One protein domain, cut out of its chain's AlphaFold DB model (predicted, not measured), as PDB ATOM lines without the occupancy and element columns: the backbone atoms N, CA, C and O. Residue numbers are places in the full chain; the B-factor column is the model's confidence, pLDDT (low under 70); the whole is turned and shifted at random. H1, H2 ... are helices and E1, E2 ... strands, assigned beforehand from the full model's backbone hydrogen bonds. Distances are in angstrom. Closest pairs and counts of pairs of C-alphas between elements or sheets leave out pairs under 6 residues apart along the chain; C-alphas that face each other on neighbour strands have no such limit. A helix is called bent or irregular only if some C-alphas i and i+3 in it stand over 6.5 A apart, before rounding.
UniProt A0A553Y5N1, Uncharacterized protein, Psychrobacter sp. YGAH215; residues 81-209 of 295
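This is residues 81 to 209 of the 295 residues of an uncharacterized protein of Psychrobacter sp. YGAH215 (UniProt A0A553Y5N1). The domain is elongated, with a cluster of three helices at one end, where H1 crosses H2 and H4 packs on both, and a strongly twisted four-stranded sheet at the other, with H3 along it. H2 reaches from the cluster over the sheet, and a long loop, residues 159 to 184, leads from the sheet back to H4. The printed part has 129 residues, with named elements in the order H1 H2 H3 E1 E2 E3 H4 E4; the mixed sheet runs E1 E2 E4 E3, and the class is mixed, helices and strands. It is loose, with a radius of gyration of the C-alphas of 17.4 A and spans of 57 by 30 by 21 A.

H1, residues 81 to 95, begins at C-alpha 81 (-16.852, 36.752, 25.035) and is 20.6 A long. H2 is residues 99 to 110; H3, residues 113 to 126, is irregular, with C-alphas 122 and 125 9.6 A apart. E1 is residues 127 to 133, E2 139 to 145, E3 154 to 158 and H4 185 to 195. E4, residues 199 to 208, is 28.8 A long and ends at C-alpha 208 (-34.021, 24.597, -7.634).

H1 and H2 touch about perpendicular, at 74 degrees, the closest C-alphas being Ser 88 and Ala 102, 4.9 A. H4 touches residues 81 to 85 of H1 alone, closest at C-alphas 191 and 81, 5.1 A. H2 is on the sheet, over E4, at a height of 9.4 A; H3, over E1 and E2, is at 7.6 A, and the two helices and the sheet make two layers. E1 and E2 form a hairpin, with N 131 and O 141 3.1 A apart; E2 and E4 are parallel, with N 142 and O 204 at 2.8 A; E4 and E3 are antiparallel, with N 156 and O 201 at 2.9 A. Every O i to N i+4 pair is within hydrogen-bond range in H1, H2 and H4, and 8 of 10 in H3.

The farthest C-alphas, Thr 147 and Gln 171, are 56.9 A apart. The printed part has no cut; the link from E3 to H4 is long, and its residues 164 to 181 have pLDDT under 70.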
ATOM      1  N   ALA A  81     -17.691  35.913  25.885       85.00
ATOM      2  CA  ALA A  81     -16.852  36.752  25.035       85.00
ATOM      3  C   ALA A  81     -15.475  36.129  24.746       85.00
ATOM      4  O   ALA A  81     -15.012  36.188  23.606       85.00
ATOM      5  N   GLN A  82     -14.816  35.499  25.728       82.06
ATOM      6  CA  GLN A  82     -13.562  34.791  25.452       82.06
ATOM      7  C   GLN A  82     -13.792  33.516  24.665       82.06
ATOM      8  O   GLN A  82     -12.991  33.241  23.779       82.06
ATOM      9  N   ALA A  83     -14.857  32.764  24.959       83.44
ATOM     10  CA  ALA A  83     -15.195  31.565  24.196       83.44
ATOM     11  C   ALA A  83     -15.358  31.920  22.711       83.44
ATOM     12  O   ALA A  83     -14.643  31.388  21.863       83.44
ATOM     13  N   LEU A  84     -16.162  32.950  22.418       89.06
ATOM     14  CA  LEU A  84     -16.307  33.476  21.063       89.06
ATOM     15  C   LEU A  84     -14.960  33.907  20.465       89.06
ATOM     16  O   LEU A  84     -14.666  33.595  19.311       89.06
ATOM     17  N   ALA A  85     -14.129  34.627  21.221       89.25
ATOM     18  CA  ALA A  85     -12.840  35.101  20.729       89.25
ATOM     19  C   ALA A  85     -11.841  33.962  20.447       89.25
ATOM     20  O   ALA A  85     -11.085  34.065  19.482       89.25
ATOM     21  N   ILE A  86     -11.837  32.888  21.243       85.19
ATOM     22  CA  ILE A  86     -10.992  31.698  21.043       85.19
ATOM     23  C   ILE A  86     -11.475  30.918  19.825       85.19
ATOM     24  O   ILE A  86     -10.696  30.680  18.897       85.19
ATOM     25  N   ASP A  87     -12.758  30.570  19.789       86.44
ATOM     26  CA  ASP A  87     -13.312  29.735  18.726       86.44
ATOM     27  C   ASP A  87     -13.209  30.431  17.370       86.44
ATOM     28  O   ASP A  87     -12.835  29.819  16.368       86.44
ATOM     29  N   SER A  88     -13.417  31.748  17.342       92.19
ATOM     30  CA  SER A  88     -13.255  32.538  16.122       92.19
ATOM     31  C   SER A  88     -11.810  32.605  15.627       92.19
ATOM     32  O   SER A  88     -11.613  32.761  14.422       92.19
ATOM     33  N   LYS A  89     -10.785  32.444  16.481       90.31
ATOM     34  CA  LYS A  89      -9.392  32.297  16.010       90.31
ATOM     35  C   LYS A  89      -9.190  30.968  15.307       90.31
ATOM     36  O   LYS A  89      -8.630  30.947  14.211       90.31
ATOM     37  N   HIS A  90      -9.683  29.881  15.896       88.12
ATOM     38  CA  HIS A  90      -9.655  28.569  15.252       88.12
ATOM     39  C   HIS A  90     -10.401  28.600  13.915       88.12
ATOM     40  O   HIS A  90      -9.873  28.153  12.897       88.12
ATOM     41  N   TYR A  91     -11.589  29.205  13.897       89.75
ATOM     42  CA  TYR A  91     -12.394  29.368  12.694       89.75
ATOM     43  C   TYR A  91     -11.666  30.205  11.630       89.75
ATOM     44  O   TYR A  91     -11.553  29.790  10.478       89.75
ATOM     45  N   ALA A  92     -11.104  31.355  12.012       92.56
ATOM     46  CA  ALA A  92     -10.328  32.211  11.117       92.56
ATOM     47  C   ALA A  92      -9.143  31.471  10.484       92.56
ATOM     48  O   ALA A  92      -8.931  31.568   9.274       92.56
ATOM     49  N   MET A  93      -8.406  30.687  11.276       90.12
ATOM     50  CA  MET A  93      -7.291  29.870  10.790       90.12
ATOM     51  C   MET A  93      -7.750  28.756   9.845       90.12
ATOM     52  O   MET A  93      -7.110  28.530   8.821       90.12
ATOM     53  N   ALA A  94      -8.848  28.074  10.173       88.81
ATOM     54  CA  ALA A  94      -9.360  26.956   9.386       88.81
ATOM     55  C   ALA A  94      -9.924  27.396   8.026       88.81
ATOM     56  O   ALA A  94      -9.738  26.697   7.029       88.81
ATOM     57  N   TYR A  95     -10.591  28.552   7.976       86.81
ATOM     58  CA  TYR A  95     -11.351  28.997   6.802       86.81
ATOM     59  C   TYR A  95     -10.755  30.216   6.090       86.81
ATOM     60  O   TYR A  95     -11.307  30.671   5.090       86.81
ATOM     61  N   GLY A  96      -9.633  30.756   6.575       90.81
ATOM     62  CA  GLY A  96      -8.950  31.890   5.947       90.81
ATOM     63  C   GLY A  96      -9.744  33.198   5.993       90.81
ATOM     64  O   GLY A  96      -9.570  34.054   5.126       90.81
ATOM     65  N   VAL A  97     -10.624  33.362   6.984       93.06
ATOM     66  CA  VAL A  97     -11.412  34.587   7.194       93.06
ATOM     67  C   VAL A  97     -10.762  35.481   8.253       93.06
ATOM     68  O   VAL A  97     -10.001  35.019   9.099       93.06
ATOM     69  N   ASN A  98     -11.053  36.784   8.224       94.88
ATOM     70  CA  ASN A  98     -10.585  37.700   9.267       94.88
ATOM     71  C   ASN A  98     -11.184  37.315  10.634       94.88
ATOM     72  O   ASN A  98     -12.354  36.954  10.704       94.88
ATOM     73  N   HIS A  99     -10.418  37.444  11.720       94.69
ATOM     74  CA  HIS A  99     -10.852  37.091  13.079       94.69
ATOM     75  C   HIS A  99     -12.157  37.773  13.523       94.69
ATOM     76  O   HIS A  99     -13.060  37.100  14.011       94.69
ATOM     77  N   THR A 100     -12.319  39.075  13.283       95.56
ATOM     78  CA  THR A 100     -13.561  39.797  13.619       95.56
ATOM     79  C   THR A 100     -14.745  39.290  12.800       95.56
ATOM     80  O   THR A 100     -15.866  39.193  13.297       95.56
ATOM     81  N   GLU A 101     -14.504  38.946  11.534       95.44
ATOM     82  CA  GLU A 101     -15.531  38.356  10.679       95.44
ATOM     83  C   GLU A 101     -15.879  36.939  11.148       95.44
ATOM     84  O   GLU A 101     -17.054  36.604  11.210       95.44
ATOM     85  N   ALA A 102     -14.900  36.140  11.578       95.81
ATOM     86  CA  ALA A 102     -15.147  34.843  12.198       95.81
ATOM     87  C   ALA A 102     -16.016  34.968  13.458       95.81
ATOM     88  O   ALA A 102     -16.988  34.230  13.580       95.81
ATOM     89  N   MET A 103     -15.742  35.933  14.349       95.94
ATOM     90  CA  MET A 103     -16.607  36.200  15.513       95.94
ATOM     91  C   MET A 103     -18.045  36.488  15.074       95.94
ATOM     92  O   MET A 103     -18.991  35.893  15.584       95.94
ATOM     93  N   ARG A 104     -18.213  37.376  14.086       96.25
ATOM     94  CA  ARG A 104     -19.531  37.734  13.552       96.25
ATOM     95  C   ARG A 104     -20.259  36.518  12.971       96.25
ATOM     96  O   ARG A 104     -21.440  36.327  13.247       96.25
ATOM     97  N   GLN A 105     -19.566  35.704  12.176       95.31
ATOM     98  CA  GLN A 105     -20.122  34.497  11.562       95.31
ATOM     99  C   GLN A 105     -20.507  33.457  12.609       95.31
ATOM    100  O   GLN A 105     -21.584  32.881  12.505       95.31
ATOM    101  N   MET A 106     -19.673  33.245  13.626       93.69
ATOM    102  CA  MET A 106     -19.969  32.314  14.713       93.69
ATOM    103  C   MET A 106     -21.190  32.748  15.521       93.69
ATOM    104  O   MET A 106     -22.063  31.925  15.764       93.69
ATOM    105  N   LEU A 107     -21.331  34.039  15.843       93.38
ATOM    106  CA  LEU A 107     -22.545  34.544  16.498       93.38
ATOM    107  C   LEU A 107     -23.808  34.238  15.693       93.38
ATOM    108  O   LEU A 107     -24.795  33.765  16.242       93.38
ATOM    109  N   ILE A 108     -23.772  34.460  14.377       93.62
ATOM    110  CA  ILE A 108     -24.901  34.128  13.499       93.62
ATOM    111  C   ILE A 108     -25.137  32.610  13.449       93.62
ATOM    112  O   ILE A 108     -26.278  32.182  13.310       93.62
ATOM    113  N   GLN A 109     -24.086  31.792  13.545       91.94
ATOM    114  CA  GLN A 109     -24.220  30.334  13.561       91.94
ATOM    115  C   GLN A 109     -24.891  29.817  14.827       91.94
ATOM    116  O   GLN A 109     -25.710  28.904  14.738       91.94
ATOM    117  N   HIS A 110     -24.555  30.400  15.976       87.44
ATOM    118  CA  HIS A 110     -25.114  30.009  17.266       87.44
ATOM    119  C   HIS A 110     -26.533  30.559  17.477       87.44
ATOM    120  O   HIS A 110     -27.392  29.833  17.967       87.44
ATOM    121  N   ASP A 111     -26.817  31.781  17.014       87.88
ATOM    122  CA  ASP A 111     -28.047  32.509  17.350       87.88
ATOM    123  C   ASP A 111     -28.978  32.713  16.143       87.88
ATOM    124  O   ASP A 111     -29.398  33.831  15.826       87.88
ATOM    125  N   ASN A 112     -29.315  31.632  15.437       88.75
ATOM    126  CA  ASN A 112     -30.260  31.686  14.315       88.75
ATOM    127  C   ASN A 112     -31.466  30.751  14.440       88.75
ATOM    128  O   ASN A 112     -32.221  30.615  13.475       88.75
ATOM    129  N   GLU A 113     -31.667  30.107  15.590       90.25
ATOM    130  CA  GLU A 113     -32.734  29.118  15.768       90.25
ATOM    131  C   GLU A 113     -34.119  29.712  15.484       90.25
ATOM    132  O   GLU A 113     -34.866  29.162  14.673       90.25
ATOM    133  N   GLU A 114     -34.427  30.878  16.057       90.00
ATOM    134  CA  GLU A 114     -35.697  31.575  15.819       90.00
ATOM    135  C   GLU A 114     -35.883  31.917  14.333       90.00
ATOM    136  O   GLU A 114     -36.963  31.726  13.770       90.00
ATOM    137  N   GLN A 115     -34.815  32.361  13.662       93.88
ATOM    138  CA  GLN A 115     -34.860  32.665  12.233       93.88
ATOM    139  C   GLN A 115     -35.092  31.402  11.395       93.88
ATOM    140  O   GLN A 115     -35.861  31.440  10.433       93.88
ATOM    141  N   ASN A 116     -34.460  30.283  11.754       93.62
ATOM    142  CA  ASN A 116     -34.665  28.996  11.097       93.62
ATOM    143  C   ASN A 116     -36.095  28.486  11.307       93.62
ATOM    144  O   ASN A 116     -36.711  27.995  10.362       93.62
ATOM    145  N   GLU A 117     -36.649  28.639  12.508       95.25
ATOM    146  CA  GLU A 117     -38.026  28.247  12.802       95.25
ATOM    147  C   GLU A 117     -39.041  29.120  12.059       95.25
ATOM    148  O   GLU A 117     -39.982  28.606  11.452       95.25
ATOM    149  N   ALA A 118     -38.812  30.434  11.996       95.56
ATOM    150  CA  ALA A 118     -39.634  31.342  11.203       95.56
ATOM    151  C   ALA A 118     -39.635  30.957   9.713       95.56
ATOM    152  O   ALA A 118     -40.697  30.934   9.083       95.56
ATOM    153  N   LEU A 119     -38.472  30.597   9.156       96.38
ATOM    154  CA  LEU A 119     -38.361  30.121   7.773       96.38
ATOM    155  C   LEU A 119     -39.112  28.804   7.568       96.38
ATOM    156  O   LEU A 119     -39.866  28.686   6.601       96.38
ATOM    157  N   ARG A 120     -38.965  27.837   8.483       95.75
ATOM    158  CA  ARG A 120     -39.696  26.560   8.424       95.75
ATOM    159  C   ARG A 120     -41.200  26.759   8.502       95.75
ATOM    160  O   ARG A 120     -41.924  26.153   7.721       95.75
ATOM    161  N   LYS A 121     -41.678  27.644   9.372       97.31
ATOM    162  CA  LYS A 121     -43.103  27.972   9.474       97.31
ATOM    163  C   LYS A 121     -43.642  28.621   8.199       97.31
ATOM    164  O   LYS A 121     -44.781  28.364   7.820       97.31
ATOM    165  N   GLU A 122     -42.847  29.470   7.551       96.75
ATOM    166  CA  GLU A 122     -43.263  30.185   6.345       96.75
ATOM    167  C   GLU A 122     -43.250  29.299   5.090       96.75
ATOM    168  O   GLU A 122     -44.195  29.329   4.299       96.75
ATOM    169  N   PHE A 123     -42.183  28.526   4.885       95.75
ATOM    170  CA  PHE A 123     -41.967  27.781   3.642       95.75
ATOM    171  C   PHE A 123     -42.266  26.283   3.757       95.75
ATOM    172  O   PHE A 123     -42.509  25.646   2.729       95.75
ATOM    173  N   GLY A 124     -42.296  25.730   4.973       93.38
ATOM    174  CA  GLY A 124     -42.657  24.341   5.261       93.38
ATOM    175  C   GLY A 124     -41.915  23.337   4.383       93.38
ATOM    176  O   GLY A 124     -40.709  23.450   4.152       93.38
ATOM    177  N   ASP A 125     -42.677  22.407   3.809       91.69
ATOM    178  CA  ASP A 125     -42.184  21.318   2.954       91.69
ATOM    179  C   ASP A 125     -41.520  21.783   1.648       91.69
ATOM    180  O   ASP A 125     -40.990  20.967   0.890       91.69
ATOM    181  N   ARG A 126     -41.537  23.090   1.349       94.81
ATOM    182  CA  ARG A 126     -40.805  23.640   0.205       94.81
ATOM    183  C   ARG A 126     -39.322  23.820   0.486       94.81
ATOM    184  O   ARG A 126     -38.575  23.931  -0.478       94.81
ATOM    185  N   ILE A 127     -38.883  23.873   1.744       96.19
ATOM    186  CA  ILE A 127     -37.458  23.999   2.072       96.19
ATOM    187  C   ILE A 127     -36.764  22.684   1.741       96.19
ATOM    188  O   ILE A 127     -36.979  21.689   2.424       96.19
ATOM    189  N   ALA A 128     -35.930  22.685   0.705       95.44
ATOM    190  CA  ALA A 128     -35.064  21.563   0.376       95.44
ATOM    191  C   ALA A 128     -33.847  21.523   1.297       95.44
ATOM    192  O   ALA A 128     -33.483  20.476   1.826       95.44
ATOM    193  N   SER A 129     -33.223  22.677   1.513       95.25
ATOM    194  CA  SER A 129     -32.101  22.815   2.428       95.25
ATOM    195  C   SER A 129     -32.022  24.226   2.999       95.25
ATOM    196  O   SER A 129     -32.563  25.187   2.444       95.25
ATOM    197  N   MET A 130     -31.325  24.328   4.127       95.31
ATOM    198  CA  MET A 130     -30.823  25.584   4.660       95.31
ATOM    199  C   MET A 130     -29.365  25.372   5.043       95.31
ATOM    200  O   MET A 130     -29.031  24.360   5.661       95.31
ATOM    201  N   GLY A 131     -28.505  26.312   4.678       93.75
ATOM    202  CA  GLY A 131     -27.085  26.258   5.002       93.75
ATOM    203  C   GLY A 131     -26.475  27.647   5.018       93.75
ATOM    204  O   GLY A 131     -27.065  28.599   4.507       93.75
ATOM    205  N   PHE A 132     -25.293  27.774   5.609       95.06
ATOM    206  CA  PHE A 132     -24.581  29.044   5.583       95.06
ATOM    207  C   PHE A 132     -23.858  29.235   4.257       95.06
ATOM    208  O   PHE A 132     -23.274  28.303   3.699       95.06
ATOM    209  N   ILE A 133     -23.872  30.473   3.784       93.50
ATOM    210  CA  ILE A 133     -23.073  30.938   2.655       93.50
ATOM    211  C   ILE A 133     -22.105  32.002   3.136       93.50
ATOM    212  O   ILE A 133     -22.425  32.773   4.036       93.50
ATOM    213  N   THR A 134     -20.936  32.055   2.512       88.00
ATOM    214  CA  THR A 134     -19.891  33.041   2.807       88.00
ATOM    215  C   THR A 134     -19.816  34.158   1.764       88.00
ATOM    216  O   THR A 134     -19.265  35.216   2.058       88.00
ATOM    217  N   GLU A 135     -20.408  33.976   0.574       83.38
ATOM    218  CA  GLU A 135     -20.285  34.914  -0.550       83.38
ATOM    219  C   GLU A 135     -21.622  35.345  -1.198       83.38
ATOM    220  O   GLU A 135     -22.594  34.581  -1.275       83.38
ATOM    221  N   PRO A 136     -21.685  36.575  -1.759       83.00
ATOM    222  CA  PRO A 136     -20.760  37.702  -1.549       83.00
ATOM    223  C   PRO A 136     -20.877  38.327  -0.147       83.00
ATOM    224  O   PRO A 136     -20.089  39.195   0.208       83.00
ATOM    225  N   GLU A 137     -21.874  37.911   0.633       88.50
ATOM    226  CA  GLU A 137     -22.099  38.338   2.008       88.50
ATOM    227  C   GLU A 137     -22.514  37.115   2.827       88.50
ATOM    228  O   GLU A 137     -23.316  36.308   2.352       88.50
ATOM    229  N   TYR A 138     -21.983  36.992   4.046       92.94
ATOM    230  CA  TYR A 138     -22.313  35.875   4.918       92.94
ATOM    231  C   TYR A 138     -23.788  35.866   5.324       92.94
ATOM    232  O   TYR A 138     -24.347  36.897   5.722       92.94
ATOM    233  N   GLY A 139     -24.397  34.688   5.301       95.56
ATOM    234  CA  GLY A 139     -25.794  34.533   5.662       95.56
ATOM    235  C   GLY A 139     -26.300  33.112   5.508       95.56
ATOM    236  O   GLY A 139     -25.517  32.168   5.445       95.56
ATOM    237  N   ILE A 140     -27.617  32.974   5.427       96.44
ATOM    238  CA  ILE A 140     -28.307  31.698   5.227       96.44
ATOM    239  C   ILE A 140     -28.782  31.632   3.776       96.44
ATOM    240  O   ILE A 140     -29.463  32.541   3.306       96.44
ATOM    241  N   LEU A 141     -28.450  30.557   3.069       96.56
ATOM    242  CA  LEU A 141     -29.086  30.186   1.811       96.56
ATOM    243  C   LEU A 141     -30.220  29.209   2.101       96.56
ATOM    244  O   LEU A 141     -30.009  28.177   2.735       96.56
ATOM    245  N   VAL A 142     -31.409  29.545   1.615       97.25
ATOM    246  CA  VAL A 142     -32.597  28.696   1.653       97.25
ATOM    247  C   VAL A 142     -32.878  28.222   0.233       97.25
ATOM    248  O   VAL A 142     -33.325  29.002  -0.616       97.25
ATOM    249  N   THR A 143     -32.638  26.939  -0.021       97.19
ATOM    250  CA  THR A 143     -32.980  26.308  -1.297       97.19
ATOM    251  C   THR A 143     -34.403  25.785  -1.216       97.19
ATOM    252  O   THR A 143     -34.732  24.960  -0.363       97.19
ATOM    253  N   LEU A 144     -35.269  26.271  -2.103       97.25
ATOM    254  CA  LEU A 144     -36.668  25.874  -2.192       97.25
ATOM    255  C   LEU A 144     -36.901  24.918  -3.367       97.25
ATOM    256  O   LEU A 144     -36.344  25.096  -4.452       97.25
ATOM    257  N   THR A 145     -37.788  23.943  -3.182       95.88
ATOM    258  CA  THR A 145     -38.268  23.066  -4.256       95.88
ATOM    259  C   THR A 145     -39.238  23.798  -5.199       95.88
ATOM    260  O   THR A 145     -39.890  24.789  -4.836       95.88
ATOM    261  N   GLY A 146     -39.362  23.287  -6.430       91.62
ATOM    262  CA  GLY A 146     -40.332  23.743  -7.434       91.62
ATOM    263  C   GLY A 146     -39.734  24.590  -8.562       91.62
ATOM    264  O   GLY A 146     -38.531  24.593  -8.790       91.62
ATOM    265  N   THR A 147     -40.588  25.289  -9.315       87.00
ATOM    266  CA  THR A 147     -40.213  26.003 -10.561       87.00
ATOM    267  C   THR A 147     -40.603  27.487 -10.572       87.00
ATOM    268  O   THR A 147     -40.590  28.137 -11.615       87.00
ATOM    269  N   GLY A 148     -40.976  28.038  -9.413       89.94
ATOM    270  CA  GLY A 148     -41.369  29.440  -9.269       89.94
ATOM    271  C   GLY A 148     -40.187  30.409  -9.171       89.94
ATOM    272  O   GLY A 148     -39.037  30.011  -9.005       89.94
ATOM    273  N   LYS A 149     -40.482  31.714  -9.217       94.00
ATOM    274  CA  LYS A 149     -39.494  32.746  -8.876       94.00
ATOM    275  C   LYS A 149     -39.148  32.641  -7.379       94.00
ATOM    276  O   LYS A 149     -40.081  32.522  -6.579       94.00
ATOM    277  N   PRO A 150     -37.862  32.715  -6.984       94.88
ATOM    278  CA  PRO A 150     -37.508  32.768  -5.572       94.88
ATOM    279  C   PRO A 150     -38.103  34.019  -4.902       94.88
ATOM    280  O   PRO A 150     -38.244  35.063  -5.556       94.88
ATOM    281  N   PRO A 151     -38.456  33.935  -3.607       96.19
ATOM    282  CA  PRO A 151     -38.698  35.113  -2.783       96.19
ATOM    283  C   PRO A 151     -37.526  36.108  -2.856       96.19
ATOM    284  O   PRO A 151     -36.403  35.710  -3.166       96.19
ATOM    285  N   PRO A 152     -37.756  37.401  -2.578       96.56
ATOM    286  CA  PRO A 152     -36.658  38.355  -2.465       96.56
ATOM    287  C   PRO A 152     -35.767  38.031  -1.256       96.56
ATOM    288  O   PRO A 152     -36.271  37.644  -0.199       96.56
ATOM    289  N   ASP A 153     -34.461  38.256  -1.412       96.50
ATOM    290  CA  ASP A 153     -33.485  38.191  -0.319       96.50
ATOM    291  C   ASP A 153     -33.885  39.131   0.830       96.50
ATOM    292  O   ASP A 153     -34.448  40.212   0.615       96.50
ATOM    293  N   ARG A 154     -33.576  38.726   2.064       96.31
ATOM    294  CA  ARG A 154     -33.912  39.471   3.284       96.31
ATOM    295  C   ARG A 154     -32.661  39.880   4.031       96.31
ATOM    296  O   ARG A 154     -31.710  39.113   4.129       96.31
ATOM    297  N   ILE A 155     -32.703  41.070   4.615       96.06
ATOM    298  CA  ILE A 155     -31.734  41.487   5.624       96.06
ATOM    299  C   ILE A 155     -32.340  41.169   6.985       96.06
ATOM    300  O   ILE A 155     -33.443  41.620   7.290       96.06
ATOM    301  N   VAL A 156     -31.607  40.398   7.780       95.19
ATOM    302  CA  VAL A 156     -31.990  39.971   9.124       95.19
ATOM    303  C   VAL A 156     -30.935  40.458  10.112       95.19
ATOM    304  O   VAL A 156     -29.789  40.727   9.742       95.19
ATOM    305  N   TYR A 157     -31.338  40.604  11.368       93.69
ATOM    306  CA  TYR A 157     -30.447  40.937  12.467       93.69
ATOM    307  C   TYR A 157     -30.569  39.873  13.547       93.69
ATOM    308  O   TYR A 157     -31.667  39.607  14.031       93.69
ATOM    309  N   ARG A 158     -29.432  39.309  13.945       92.69
ATOM    310  CA  ARG A 158     -29.305  38.637  15.235       92.69
ATOM    311  C   ARG A 158     -29.476  39.710  16.318       92.69
ATOM    312  O   ARG A 158     -28.791  40.735  16.218       92.69
ATOM    313  N   PRO A 159     -30.400  39.549  17.282       89.38
ATOM    314  CA  PRO A 159     -30.605  40.542  18.334       89.38
ATOM    315  C   PRO A 159     -29.333  40.716  19.172       89.38
ATOM    316  O   PRO A 159     -28.477  39.840  19.193       89.38
ATOM    317  N   ALA A 160     -29.189  41.859  19.839       90.62
ATOM    318  CA  ALA A 160     -28.158  42.022  20.862       90.62
ATOM    319  C   ALA A 160     -28.478  41.134  22.070       90.62
ATOM    320  O   ALA A 160     -29.650  40.965  22.409       90.62
ATOM    321  N   ASP A 161     -27.444  40.637  22.739       86.00
ATOM    322  CA  ASP A 161     -27.566  39.936  24.012       86.00
ATOM    323  C   ASP A 161     -26.845  40.720  25.112       86.00
ATOM    324  O   ASP A 161     -25.875  41.429  24.851       86.00
ATOM    325  N   THR A 162     -27.343  40.642  26.343       78.62
ATOM    326  CA  THR A 162     -26.755  41.352  27.481       78.62
ATOM    327  C   THR A 162     -25.848  40.408  28.252       78.62
ATOM    328  O   THR A 162     -26.319  39.472  28.895       78.62
ATOM    329  N   LEU A 163     -24.545  40.686  28.256       72.69
ATOM    330  CA  LEU A 163     -23.593  39.920  29.052       72.69
ATOM    331  C   LEU A 163     -23.721  40.303  30.530       72.69
ATOM    332  O   LEU A 163     -23.254  41.356  30.965       72.69
ATOM    333  N   SER A 164     -24.334  39.425  31.322       63.12
ATOM    334  CA  SER A 164     -24.451  39.582  32.780       63.12
ATOM    335  C   SER A 164     -23.103  39.494  33.514       63.12
ATOM    336  O   SER A 164     -23.022  39.857  34.685       63.12
ATOM    337  N   GLU A 165     -22.038  39.054  32.836       58.41
ATOM    338  CA  GLU A 165     -20.750  38.672  33.433       58.41
ATOM    339  C   GLU A 165     -19.602  39.671  33.189       58.41
ATOM    340  O   GLU A 165     -18.439  39.336  33.416       58.41
ATOM    341  N   ARG A 166     -19.888  40.909  32.750       53.66
ATOM    342  CA  ARG A 166     -18.853  41.921  32.421       53.66
ATOM    343  C   ARG A 166     -17.763  42.096  33.498       53.66
ATOM    344  O   ARG A 166     -16.633  42.432  33.156       53.66
ATOM    345  N   GLU A 167     -18.082  41.877  34.774       48.56
ATOM    346  CA  GLU A 167     -17.166  42.114  35.901       48.56
ATOM    347  C   GLU A 167     -16.267  40.913  36.263       48.56
ATOM    348  O   GLU A 167     -15.143  41.116  36.718       48.56
ATOM    349  N   THR A 168     -16.696  39.668  36.034       49.50
ATOM    350  CA  THR A 168     -15.953  38.457  36.463       49.50
ATOM    351  C   THR A 168     -14.902  38.012  35.439       49.50
ATOM    352  O   THR A 168     -13.942  37.306  35.745       49.50
ATOM    353  N   VAL A 169     -15.084  38.453  34.199       45.06
ATOM    354  CA  VAL A 169     -14.494  37.868  32.996       45.06
ATOM    355  C   VAL A 169     -13.163  38.535  32.608       45.06
ATOM    356  O   VAL A 169     -12.255  37.866  32.114       45.06
ATOM    357  N   ALA A 170     -12.986  39.826  32.906       43.16
ATOM    358  CA  ALA A 170     -11.762  40.575  32.595       43.16
ATOM    359  C   ALA A 170     -10.546  40.185  33.466       43.16
ATOM    360  O   ALA A 170      -9.400  40.426  33.082       43.16
ATOM    361  N   GLN A 171     -10.769  39.564  34.630       47.41
ATOM    362  CA  GLN A 171      -9.704  39.291  35.600       47.41
ATOM    363  C   GLN A 171      -9.038  37.914  35.442       47.41
ATOM    364  O   GLN A 171      -7.915  37.741  35.919       47.41
ATOM    365  N   ALA A 172      -9.685  36.940  34.792       48.31
ATOM    366  CA  ALA A 172      -9.307  35.536  34.958       48.31
ATOM    367  C   ALA A 172      -8.161  35.035  34.049       48.31
ATOM    368  O   ALA A 172      -7.485  34.088  34.434       48.31
ATOM    369  N   TYR A 173      -7.886  35.630  32.879       53.91
ATOM    370  CA  TYR A 173      -6.959  35.019  31.902       53.91
ATOM    371  C   TYR A 173      -5.974  36.001  31.267       53.91
ATOM    372  O   TYR A 173      -6.172  36.508  30.167       53.91
ATOM    373  N   LYS A 174      -4.840  36.207  31.947       47.25
ATOM    374  CA  LYS A 174      -3.604  36.748  31.347       47.25
ATOM    375  C   LYS A 174      -2.651  35.656  30.834       47.25
ATOM    376  O   LYS A 174      -1.541  35.970  30.413       47.25
ATOM    377  N   THR A 175      -3.045  34.386  30.870       46.19
ATOM    378  CA  THR A 175      -2.169  33.241  30.577       46.19
ATOM    379  C   THR A 175      -2.822  32.290  29.578       46.19
ATOM    380  O   THR A 175      -4.004  32.003  29.704       46.19
ATOM    381  N   MET A 176      -2.037  31.866  28.580       45.66
ATOM    382  CA  MET A 176      -2.360  30.981  27.442       45.66
ATOM    383  C   MET A 176      -3.467  29.944  27.699       45.66
ATOM    384  O   MET A 176      -3.468  29.289  28.742       45.66
ATOM    385  N   THR A 177      -4.343  29.728  26.707       53.47
ATOM    386  CA  THR A 177      -5.208  28.536  26.688       53.47
ATOM    387  C   THR A 177      -4.356  27.266  26.530       53.47
ATOM    388  O   THR A 177      -3.211  27.352  26.064       53.47
ATOM    389  N   PRO A 178      -4.876  26.077  26.887       49.84
ATOM    390  CA  PRO A 178      -4.187  24.801  26.674       49.84
ATOM    391  C   PRO A 178      -3.717  24.573  25.224       49.84
ATOM    392  O   PRO A 178      -2.728  23.874  25.014       49.84
ATOM    393  N   GLU A 179      -4.360  25.199  24.228       53.72
ATOM    394  CA  GLU A 179      -3.975  25.127  22.808       53.72
ATOM    395  C   GLU A 179      -2.926  26.175  22.382       53.72
ATOM    396  O   GLU A 179      -2.580  26.276  21.204       53.72
ATOM    397  N   GLY A 180      -2.407  26.979  23.314       59.97
ATOM    398  CA  GLY A 180      -1.414  28.016  23.025       59.97
ATOM    399  C   GLY A 180      -1.979  29.260  22.334       59.97
ATOM    400  O   GLY A 180      -1.208  30.121  21.898       59.97
ATOM    401  N   ILE A 181      -3.306  29.404  22.262       67.56
ATOM    402  CA  ILE A 181      -3.932  30.617  21.745       67.56
ATOM    403  C   ILE A 181      -3.863  31.704  22.816       67.56
ATOM    404  O   ILE A 181      -4.383  31.583  23.923       67.56
ATOM    405  N   THR A 182      -3.189  32.799  22.472       74.44
ATOM    406  CA  THR A 182      -3.145  34.000  23.311       74.44
ATOM    407  C   THR A 182      -4.267  34.936  22.884       74.44
ATOM    408  O   THR A 182      -4.354  35.283  21.706       74.44
ATOM    409  N   LEU A 183      -5.116  35.351  23.825       77.31
ATOM    410  CA  LEU A 183      -6.100  36.411  23.619       77.31
ATOM    411  C   LEU A 183      -5.570  37.747  24.139       77.31
ATOM    412  O   LEU A 183      -4.948  37.824  25.199       77.31
ATOM    413  N   THR A 184      -5.847  38.811  23.400       85.75
ATOM    414  CA  THR A 184      -5.650  40.190  23.850       85.75
ATOM    415  C   THR A 184      -6.945  40.732  24.448       85.75
ATOM    416  O   THR A 184      -8.036  40.335  24.041       85.75
ATOM    417  N   GLN A 185      -6.844  41.696  25.367       82.50
ATOM    418  CA  GLN A 185      -8.031  42.358  25.919       82.50
ATOM    419  C   GLN A 185      -8.889  42.998  24.817       82.50
ATOM    420  O   GLN A 185     -10.103  42.885  24.854       82.50
ATOM    421  N   ALA A 186      -8.262  43.577  23.787       89.50
ATOM    422  CA  ALA A 186      -8.972  44.176  22.658       89.50
ATOM    423  C   ALA A 186      -9.825  43.163  21.869       89.50
ATOM    424  O   ALA A 186     -10.877  43.523  21.351       89.50
ATOM    425  N   GLU A 187      -9.398  41.900  21.774       89.75
ATOM    426  CA  GLU A 187     -10.182  40.840  21.123       89.75
ATOM    427  C   GLU A 187     -11.391  40.436  21.970       89.75
ATOM    428  O   GLU A 187     -12.471  40.219  21.426       89.75
ATOM    429  N   VAL A 188     -11.228  40.383  23.295       87.56
ATOM    430  CA  VAL A 188     -12.336  40.119  24.225       87.56
ATOM    431  C   VAL A 188     -13.329  41.281  24.215       87.56
ATOM    432  O   VAL A 188     -14.529  41.055  24.091       87.56
ATOM    433  N   ASP A 189     -12.840  42.521  24.252       88.81
ATOM    434  CA  ASP A 189     -13.669  43.725  24.145       88.81
ATOM    435  C   ASP A 189     -14.437  43.751  22.823       88.81
ATOM    436  O   ASP A 189     -15.623  44.086  22.800       88.81
ATOM    437  N   LYS A 190     -13.798  43.325  21.725       94.56
ATOM    438  CA  LYS A 190     -14.469  43.237  20.429       94.56
ATOM    439  C   LYS A 190     -15.557  42.168  20.406       94.56
ATOM    440  O   LYS A 190     -16.622  42.405  19.838       94.56
ATOM    441  N   ALA A 191     -15.309  41.013  21.021       91.75
ATOM    442  CA  ALA A 191     -16.314  39.969  21.166       91.75
ATOM    443  C   ALA A 191     -17.508  40.452  22.009       91.75
ATOM    444  O   ALA A 191     -18.649  40.249  21.601       91.75
ATOM    445  N   MET A 192     -17.260  41.155  23.122       90.94
ATOM    446  CA  MET A 192     -18.319  41.772  23.937       90.94
ATOM    447  C   MET A 192     -19.145  42.774  23.125       90.94
ATOM    448  O   MET A 192     -20.368  42.674  23.102       90.94
ATOM    449  N   GLU A 193     -18.487  43.681  22.394       93.50
ATOM    450  CA  GLU A 193     -19.157  44.658  21.525       93.50
ATOM    451  C   GLU A 193     -20.082  43.972  20.508       93.50
ATOM    452  O   GLU A 193     -21.209  44.419  20.303       93.50
ATOM    453  N   LEU A 194     -19.622  42.883  19.882       94.25
ATOM    454  CA  LEU A 194     -20.409  42.130  18.904       94.25
ATOM    455  C   LEU A 194     -21.589  41.385  19.539       94.25
ATOM    456  O   LEU A 194     -22.664  41.360  18.945       94.25
ATOM    457  N   ILE A 195     -21.414  40.804  20.730       92.12
ATOM    458  CA  ILE A 195     -22.497  40.132  21.466       92.12
ATOM    459  C   ILE A 195     -23.577  41.142  21.872       92.12
ATOM    460  O   ILE A 195     -24.769  40.867  21.746       92.12
ATOM    461  N   GLU A 196     -23.179  42.329  22.313       93.25
ATOM    462  CA  GLU A 196     -24.094  43.360  22.815       93.25
ATOM    463  C   GLU A 196     -24.649  44.272  21.714       93.25
ATOM    464  O   GLU A 196     -25.409  45.205  21.988       93.25
ATOM    465  N   SER A 197     -24.306  43.992  20.455       93.94
ATOM    466  CA  SER A 197     -24.790  44.728  19.293       93.94
ATOM    467  C   SER A 197     -25.617  43.828  18.374       93.94
ATOM    468  O   SER A 197     -25.278  42.661  18.163       93.94
ATOM    469  N   PRO A 198     -26.685  44.354  17.745       94.81
ATOM    470  CA  PRO A 198     -27.375  43.615  16.701       94.81
ATOM    471  C   PRO A 198     -26.424  43.294  15.546       94.81
ATOM    472  O   PRO A 198     -25.739  44.178  15.026       94.81
ATOM    473  N   THR A 199     -26.416  42.040  15.102       94.31
ATOM    474  CA  THR A 199     -25.517  41.581  14.037       94.31
ATOM    475  C   THR A 199     -26.297  41.309  12.756       94.31
ATOM    476  O   THR A 199     -27.151  40.427  12.702       94.31
ATOM    477  N   ARG A 200     -25.999  42.073  11.700       94.56
ATOM    478  CA  ARG A 200     -26.639  41.948  10.381       94.56
ATOM    479  C   ARG A 200     -26.178  40.686   9.641       94.56
ATOM    480  O   ARG A 200     -24.981  40.400   9.613       94.56
ATOM    481  N   PHE A 201     -27.102  40.010   8.957       95.50
ATOM    482  CA  PHE A 201     -26.814  38.976   7.956       95.50
ATOM    483  C   PHE A 201     -27.910  38.890   6.886       95.50
ATOM    484  O   PHE A 201     -28.987  39.476   7.027       95.50
ATOM    485  N   ILE A 202     -27.626  38.187   5.787       96.50
ATOM    486  CA  ILE A 202     -28.578  37.996   4.687       96.50
ATOM    487  C   ILE A 202     -29.262  36.626   4.775       96.50
ATOM    488  O   ILE A 202     -28.639  35.629   5.126       96.50
ATOM    489  N   VAL A 203     -30.539  36.560   4.413       97.69
ATOM    490  CA  VAL A 203     -31.209  35.307   4.053       97.69
ATOM    491  C   VAL A 203     -31.477  35.355   2.557       97.69
ATOM    492  O   VAL A 203     -32.278  36.168   2.090       97.69
ATOM    493  N   ARG A 204     -30.767  34.513   1.808       97.06
ATOM    494  CA  ARG A 204     -30.903  34.371   0.362       97.06
ATOM    495  C   ARG A 204     -31.849  33.235   0.038       97.06
ATOM    496  O   ARG A 204     -31.795  32.182   0.669       97.06
ATOM    497  N   PHE A 205     -32.651  33.432  -0.998       97.12
ATOM    498  CA  PHE A 205     -33.523  32.389  -1.511       97.12
ATOM    499  C   PHE A 205     -33.116  31.974  -2.914       97.12
ATOM    500  O   PHE A 205     -32.888  32.805  -3.794       97.12
ATOM    501  N   GLU A 206     -33.126  30.672  -3.144       96.31
ATOM    502  CA  GLU A 206     -33.080  30.109  -4.482       96.31
ATOM    503  C   GLU A 206     -34.198  29.086  -4.657       96.31
ATOM    504  O   GLU A 206     -34.723  28.527  -3.696       96.31
ATOM    505  N   VAL A 207     -34.595  28.869  -5.905       96.62
ATOM    506  CA  VAL A 207     -35.527  27.804  -6.269       96.62
ATOM    507  C   VAL A 207     -34.776  26.877  -7.202       96.62
ATOM    508  O   VAL A 207     -34.335  27.311  -8.268       96.62
ATOM    509  N   ASN A 208     -34.635  25.618  -6.803       95.00
ATOM    510  CA  ASN A 208     -34.021  24.597  -7.634       95.00
ATOM    511  C   ASN A 208     -35.082  23.562  -8.050       95.00
ATOM    512  O   ASN A 208     -35.576  22.815  -7.205       95.00
ATOM    513  N   PRO A 209     -35.420  23.465  -9.350       93.06
ATOM    514  CA  PRO A 209     -36.351  22.459  -9.859       93.06
ATOM    515  C   PRO A 209     -35.910  21.012  -9.642       93.06
ATOM    516  O   PRO A 209     -36.758  20.122  -9.629       93.06
TER     517      PRO A 209